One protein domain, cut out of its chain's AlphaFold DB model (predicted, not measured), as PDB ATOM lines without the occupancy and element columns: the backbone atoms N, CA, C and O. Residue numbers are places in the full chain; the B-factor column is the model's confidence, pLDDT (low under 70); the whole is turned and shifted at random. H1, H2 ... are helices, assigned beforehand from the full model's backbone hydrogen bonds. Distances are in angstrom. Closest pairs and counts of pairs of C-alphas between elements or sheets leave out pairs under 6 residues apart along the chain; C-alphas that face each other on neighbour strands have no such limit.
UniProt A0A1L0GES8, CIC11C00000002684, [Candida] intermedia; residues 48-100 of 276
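Overview. This is residues 48 to 100 of the 276 residues of the protein "CIC11C00000002684" of [Candida] intermedia (UniProt A0A1L0GES8). This domain has little regular structure: H3, the longest helix, and the short helices H1 and H2 are spaced out on loops, and no two of them touch. H1 is near one end of the long axis, while the tail, residues 86 to 100, runs from H3 to the other end. The printed part has 53 residues, 18 of them in H1, H2 and H3, in that chain order; it is all helix, with no named strand. It is compact, with a radius of gyration of the C-alphas of 10.9 A, and elongated, spanning 32 by 20 by 18 A.

Along the chain. Find C-alpha 77 at (151.438, 274.204, 251.751); from there H3, residues 77 to 85, runs 12.6 A to C-alpha 85 at (158.429, 278.809, 242.387). H2 is residues 67 to 71, 6.1 A long. H1, residues 48 to 51, 5.2 A long, begins at C-alpha 48 at (147.617, 269.560, 256.364).

Arrangement. H3 and H1 are close but not clearly touching; look at their closest C-alphas, those of Ser 77 and Leu 48, 7.6 A apart. H2 is apart from H3, and only just apart from H1, closest 8.0 A. Every O i to N i+4 pair is within hydrogen-bond range in H2 and H3; H1 is too short for such a pair. Residues 91 to 92 pair with 95 to 96, antiparallel.

Size, cuts and confidence. The C-alphas farthest apart, those of Lys 53 and Tyr 100, are 33.3 A apart. The printed part has no cut. The link from H1 to H2 is long, that from H2 to H3 tight. In this model, pLDDT is under 70 at residues 88 to 90 and 92 to 100.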
ATOM      1  N   LEU A  48     148.690 269.627 255.366       92.12
ATOM      2  CA  LEU A  48     147.617 269.560 256.364       92.12
ATOM      3  C   LEU A  48     146.644 268.411 256.068       92.12
ATOM      4  O   LEU A  48     146.391 267.576 256.934       92.12
ATOM      5  N   CYS A  49     146.168 268.311 254.826       92.88
ATOM      6  CA  CYS A  49     145.264 267.241 254.409       92.88
ATOM      7  C   CYS A  49     145.942 265.864 254.451       92.88
ATOM      8  O   CYS A  49     145.310 264.896 254.873       92.88
ATOM      9  N   ARG A  50     147.235 265.774 254.095       92.56
ATOM     10  CA  ARG A  50     148.026 264.535 254.233       92.56
ATOM     11  C   ARG A  50     148.157 264.104 255.690       92.56
ATOM     12  O   ARG A  50     147.887 262.948 256.001       92.56
ATOM     13  N   LYS A  51     148.525 265.031 256.581       94.25
ATOM     14  CA  LYS A  51     148.681 264.769 258.020       94.25
ATOM     15  C   LYS A  51     147.370 264.296 258.647       94.25
ATOM     16  O   LYS A  51     147.381 263.398 259.477       94.25
ATOM     17  N   GLN A  52     146.251 264.867 258.213       92.62
ATOM     18  CA  GLN A  52     144.915 264.530 258.704       92.62
ATOM     19  C   GLN A  52     144.258 263.368 257.941       92.62
ATOM     20  O   GLN A  52     143.090 263.088 258.181       92.62
ATOM     21  N   LYS A  53     144.965 262.725 256.996       92.81
ATOM     22  CA  LYS A  53     144.436 261.657 256.124       92.81
ATOM     23  C   LYS A  53     143.074 262.003 255.501       92.81
ATOM     24  O   LYS A  53     142.194 261.159 255.373       92.81
ATOM     25  N   THR A  54     142.900 263.259 255.097       91.62
ATOM     26  CA  THR A  54     141.654 263.749 254.490       91.62
ATOM     27  C   THR A  54     141.860 264.133 253.034       91.62
ATOM     28  O   THR A  54     142.968 264.456 252.597       91.62
ATOM     29  N   ARG A  55     140.774 264.101 252.254       90.38
ATOM     30  CA  ARG A  55     140.819 264.468 250.838       90.38
ATOM     31  C   ARG A  55     141.126 265.960 250.684       90.38
ATOM     32  O   ARG A  55     140.449 266.810 251.253       90.38
ATOM     33  N   CYS A  56     142.142 266.273 249.883       92.50
ATOM     34  CA  CYS A  56     142.529 267.646 249.585       92.50
ATOM     35  C   CYS A  56     141.778 268.148 248.348       92.50
ATOM     36  O   CYS A  56     142.046 267.697 247.235       92.50
ATOM     37  N   PHE A  57     140.865 269.097 248.541       90.25
ATOM     38  CA  PHE A  57     140.132 269.759 247.462       90.25
ATOM     39  C   PHE A  57     140.742 271.127 247.191       90.25
ATOM     40  O   PHE A  57     140.824 271.926 248.117       90.25
ATOM     41  N   ARG A  58     141.166 271.415 245.956       89.00
ATOM     42  CA  ARG A  58     141.538 272.788 245.578       89.00
ATOM     43  C   ARG A  58     140.303 273.688 245.636       89.00
ATOM     44  O   ARG A  58     139.216 273.223 245.301       89.00
ATOM     45  N   SER A  59     140.466 274.924 246.099       87.12
ATOM     46  CA  SER A  59     139.367 275.897 246.210       87.12
ATOM     47  C   SER A  59     138.824 276.305 244.837       87.12
ATOM     48  O   SER A  59     137.616 276.447 244.676       87.12
ATOM     49  N   SER A  60     139.683 276.391 243.823       82.06
ATOM     50  CA  SER A  60     139.291 276.489 242.417       82.06
ATOM     51  C   SER A  60     140.339 275.825 241.516       82.06
ATOM     52  O   SER A  60     141.378 275.355 241.985       82.06
ATOM     53  N   SER A  61     140.072 275.737 240.212       77.81
ATOM     54  CA  SER A  61     141.054 275.251 239.227       77.81
ATOM     55  C   SER A  61     142.293 276.149 239.135       77.81
ATOM     56  O   SER A  61     143.362 275.673 238.755       77.81
ATOM     57  N   ILE A  62     142.127 277.420 239.501       75.19
ATOM     58  CA  ILE A  62     143.120 278.492 239.437       75.19
ATOM     59  C   ILE A  62     143.817 278.686 240.787       75.19
ATOM     60  O   ILE A  62     145.018 278.950 240.842       75.19
ATOM     61  N   ALA A  63     143.064 278.572 241.878       80.38
ATOM     62  CA  ALA A  63     143.570 278.844 243.204       80.38
ATOM     63  C   ALA A  63     144.600 277.795 243.628       80.38
ATOM     64  O   ALA A  63     144.441 276.582 243.439       80.38
ATOM     65  N   VAL A  64     145.649 278.285 244.273       85.06
ATOM     66  CA  VAL A  64     146.761 277.492 244.793       85.06
ATOM     67  C   VAL A  64     146.536 277.124 246.266       85.06
ATOM     68  O   VAL A  64     147.441 276.669 246.955       85.06
ATOM     69  N   SER A  65     145.307 277.263 246.760       90.75
ATOM     70  CA  SER A  65     144.895 276.890 248.111       90.75
ATOM     71  C   SER A  65     143.906 275.723 248.082       90.75
ATOM     72  O   SER A  65     143.280 275.419 247.064       90.75
ATOM     73  N   CYS A  66     143.789 274.996 249.194       92.06
ATOM     74  CA  CYS A  66     142.748 273.979 249.334       92.06
ATOM     75  C   CYS A  66     141.558 274.538 250.119       92.06
ATOM     76  O   CYS A  66     141.749 275.360 251.014       92.06
ATOM     77  N   LEU A  67     140.346 274.056 249.834       91.19
ATOM     78  CA  LEU A  67     139.095 274.545 250.424       91.19
ATOM     79  C   LEU A  67     139.114 274.498 251.960       91.19
ATOM     80  O   LEU A  67     138.592 275.382 252.627       91.19
ATOM     81  N   ARG A  68     139.787 273.492 252.530       91.94
ATOM     82  CA  ARG A  68     139.952 273.350 253.979       91.94
ATOM     83  C   ARG A  68     140.900 274.391 254.573       91.94
ATOM     84  O   ARG A  68     140.640 274.882 255.660       91.94
ATOM     85  N   CYS A  69     142.000 274.709 253.892       91.50
ATOM     86  CA  CYS A  69     142.929 275.743 254.359       91.50
ATOM     87  C   CYS A  69     142.298 277.132 254.243       91.50
ATOM     88  O   CYS A  69     142.418 277.917 255.177       91.50
ATOM     89  N   LEU A  70     141.552 277.372 253.157       89.88
ATOM     90  CA  LEU A  70     140.792 278.602 252.946       89.88
ATOM     91  C   LEU A  70     139.741 278.802 254.048       89.88
ATOM     92  O   LEU A  70     139.747 279.824 254.713       89.88
ATOM     93  N   GLY A  71     138.909 277.793 254.330       89.62
ATOM     94  CA  GLY A  71     137.902 277.890 255.397       89.62
ATOM     95  C   GLY A  71     138.480 278.018 256.813       89.62
ATOM     96  O   GLY A  71     137.781 278.454 257.723       89.62
ATOM     97  N   LEU A  72     139.747 277.642 257.015       88.56
ATOM     98  CA  LEU A  72     140.451 277.786 258.292       88.56
ATOM     99  C   LEU A  72     141.317 279.055 258.362       88.56
ATOM    100  O   LEU A  72     141.966 279.260 259.389       88.56
ATOM    101  N   ASN A  73     141.365 279.871 257.299       85.12
ATOM    102  CA  ASN A  73     142.280 281.009 257.150       85.12
ATOM    103  C   ASN A  73     143.726 280.659 257.554       85.12
ATOM    104  O   ASN A  73     144.384 281.379 258.311       85.12
ATOM    105  N   ARG A  74     144.219 279.501 257.094       87.38
ATOM    106  CA  ARG A  74     145.603 279.047 257.307       87.38
ATOM    107  C   ARG A  74     146.338 278.976 255.979       87.38
ATOM    108  O   ARG A  74     145.759 278.564 254.978       87.38
ATOM    109  N   GLU A  75     147.633 279.282 256.009       88.88
ATOM    110  CA  GLU A  75     148.493 279.148 254.835       88.88
ATOM    111  C   GLU A  75     148.522 277.699 254.346       88.88
ATOM    112  O   GLU A  75     148.797 276.751 255.096       88.88
ATOM    113  N   CYS A  76     148.216 277.513 253.066       91.56
ATOM    114  CA  CYS A  76     148.225 276.195 252.462       91.56
ATOM    115  C   CYS A  76     149.646 275.854 252.003       91.56
ATOM    116  O   CYS A  76     150.294 276.646 251.326       91.56
ATOM    117  N   SER A  77     150.112 274.623 252.244       91.06
ATOM    118  CA  SER A  77     151.438 274.204 251.751       91.06
ATOM    119  C   SER A  77     151.553 274.215 250.216       91.06
ATOM    120  O   SER A  77     152.643 274.105 249.667       91.06
ATOM    121  N   LEU A  78     150.421 274.265 249.511       88.38
ATOM    122  CA  LEU A  78     150.388 274.436 248.060       88.38
ATOM    123  C   LEU A  78     150.742 275.881 247.672       88.38
ATOM    124  O   LEU A  78     151.492 276.080 246.724       88.38
ATOM    125  N   GLU A  79     150.291 276.871 248.447       86.12
ATOM    126  CA  GLU A  79     150.639 278.285 248.254       86.12
ATOM    127  C   GLU A  79     152.114 278.530 248.554       86.12
ATOM    128  O   GLU A  79     152.768 279.269 247.827       86.12
ATOM    129  N   THR A  80     152.666 277.890 249.589       84.69
ATOM    130  CA  THR A  80     154.089 278.036 249.933       84.69
ATOM    131  C   THR A  80     154.998 277.493 248.833       84.69
ATOM    132  O   THR A  80     155.994 278.124 248.491       84.69
ATOM    133  N   GLU A  81     154.647 276.344 248.242       83.81
ATOM    134  CA  GLU A  81     155.379 275.784 247.098       83.81
ATOM    135  C   GLU A  81     155.272 276.681 245.859       83.81
ATOM    136  O   GLU A  81     156.247 276.847 245.129       83.81
ATOM    137  N   PHE A  82     154.106 277.289 245.634       82.69
ATOM    138  CA  PHE A  82     153.896 278.193 244.509       82.69
ATOM    139  C   PHE A  82     154.647 279.516 244.671       82.69
ATOM    140  O   PHE A  82     155.306 279.945 243.730       82.69
ATOM    141  N   LYS A  83     154.642 280.123 245.865       83.56
ATOM    142  CA  LYS A  83     155.451 281.315 246.175       83.56
ATOM    143  C   LYS A  83     156.950 281.040 246.023       83.56
ATOM    144  O   LYS A  83     157.680 281.900 245.548       83.56
ATOM    145  N   ALA A  84     157.408 279.836 246.378       81.00
ATOM    146  CA  ALA A  84     158.799 279.432 246.176       81.00
ATOM    147  C   ALA A  84     159.172 279.307 244.686       81.00
ATOM    148  O   ALA A  84     160.301 279.615 244.311       81.00
ATOM    149  N   ALA A  85     158.234 278.880 243.836       80.38
ATOM    150  CA  ALA A  85     158.429 278.809 242.387       80.38
ATOM    151  C   ALA A  85     158.250 280.172 241.684       80.38
ATOM    152  O   ALA A  85     158.864 280.412 240.643       80.38
ATOM    153  N   HIS A  86     157.433 281.064 242.251       77.50
ATOM    154  CA  HIS A  86     157.057 282.357 241.677       77.50
ATOM    155  C   HIS A  86     157.146 283.476 242.735       77.50
ATOM    156  O   HIS A  86     156.119 283.940 243.231       77.50
ATOM    157  N   PRO A  87     158.362 283.947 243.076       72.88
ATOM    158  CA  PRO A  87     158.565 284.912 244.163       72.88
ATOM    159  C   PRO A  87     157.966 286.303 243.893       72.88
ATOM    160  O   PRO A  87     157.744 287.061 244.832       72.88
ATOM    161  N   ASN A  88     157.682 286.634 242.629       68.62
ATOM    162  CA  ASN A  88     157.171 287.947 242.222       68.62
ATOM    163  C   ASN A  88     155.634 288.015 242.123       68.62
ATOM    164  O   ASN A  88     155.105 289.082 241.830       68.62
ATOM    165  N   VAL A  89     154.916 286.906 242.344       69.75
ATOM    166  CA  VAL A  89     153.449 286.852 242.211       69.75
ATOM    167  C   VAL A  89     152.817 286.912 243.597       69.75
ATOM    168  O   VAL A  89     153.027 286.024 244.428       69.75
ATOM    169  N   ARG A  90     152.030 287.958 243.867       69.69
ATOM    170  CA  ARG A  90     151.253 288.043 245.109       69.69
ATOM    171  C   ARG A  90     149.985 287.205 244.945       69.69
ATOM    172  O   ARG A  90     149.389 287.144 243.871       69.69
ATOM    173  N   LEU A  91     149.600 286.510 246.013       70.06
ATOM    174  CA  LEU A  91     148.342 285.771 246.070       70.06
ATOM    175  C   LEU A  91     147.376 286.554 246.948       70.06
ATOM    176  O   LEU A  91     147.703 286.838 248.102       70.06
ATOM    177  N   ILE A  92     146.200 286.856 246.412       67.94
ATOM    178  CA  ILE A  92     145.066 287.394 247.165       67.94
ATOM    179  C   ILE A  92     144.107 286.215 247.363       67.94
ATOM    180  O   ILE A  92     143.698 285.585 246.391       67.94
ATOM    181  N   ASP A  93     143.849 285.825 248.614       60.41
ATOM    182  CA  ASP A  93     142.985 284.686 248.984       60.41
ATOM    183  C   ASP A  93     143.309 283.347 248.282       60.41
ATOM    184  O   ASP A  93     142.450 282.497 248.026       60.41
ATOM    185  N   GLY A  94     144.591 283.134 247.978       58.94
ATOM    186  CA  GLY A  94     145.080 281.922 247.322       58.94
ATOM    187  C   GLY A  94     144.897 281.905 245.805       58.94
ATOM    188  O   GLY A  94     145.123 280.863 245.187       58.94
ATOM    189  N   ILE A  95     144.533 283.032 245.193       65.81
ATOM    190  CA  ILE A  95     144.441 283.211 243.742       65.81
ATOM    191  C   ILE A  95     145.572 284.155 243.284       65.81
ATOM    192  O   ILE A  95     145.768 285.206 243.899       65.81
ATOM    193  N   PRO A  96     146.352 283.791 242.246       65.25
ATOM    194  CA  PRO A  96     147.350 284.681 241.650       65.25
ATOM    195  C   PRO A  96     146.721 285.979 241.118       65.25
ATOM    196  O   PRO A  96     145.712 285.930 240.413       65.25
ATOM    197  N   GLU A  97     147.336 287.119 241.438       61.19
ATOM    198  CA  GLU A  97     146.866 288.473 241.089       61.19
ATOM    199  C   GLU A  97     146.668 288.682 239.565       61.19
ATOM    200  O   GLU A  97     145.761 289.402 239.158       61.19
ATOM    201  N   ASP A  98     147.396 287.943 238.719       57.47
ATOM    202  CA  ASP A  98     147.349 288.032 237.245       57.47
ATOM    203  C   ASP A  98     146.001 287.642 236.598       57.47
ATOM    204  O   ASP A  98     145.814 287.815 235.393       57.47
ATOM    205  N   LEU A  99     145.053 287.087 237.360       57.22
ATOM    206  CA  LEU A  99     143.744 286.645 236.849       57.22
ATOM    207  C   LEU A  99     142.585 287.568 237.252       57.22
ATOM    208  O   LEU A  99     141.460 287.364 236.796       57.22
ATOM    209  N   TYR A 100     142.860 288.608 238.041       50.41
ATOM    210  CA  TYR A 100     141.911 289.670 238.377       50.41
ATOM    211  C   TYR A 100     142.131 290.887 237.468       50.41
ATOM    212  O   TYR A 100     142.519 291.951 237.934       50.41
TER     213      TYR A 100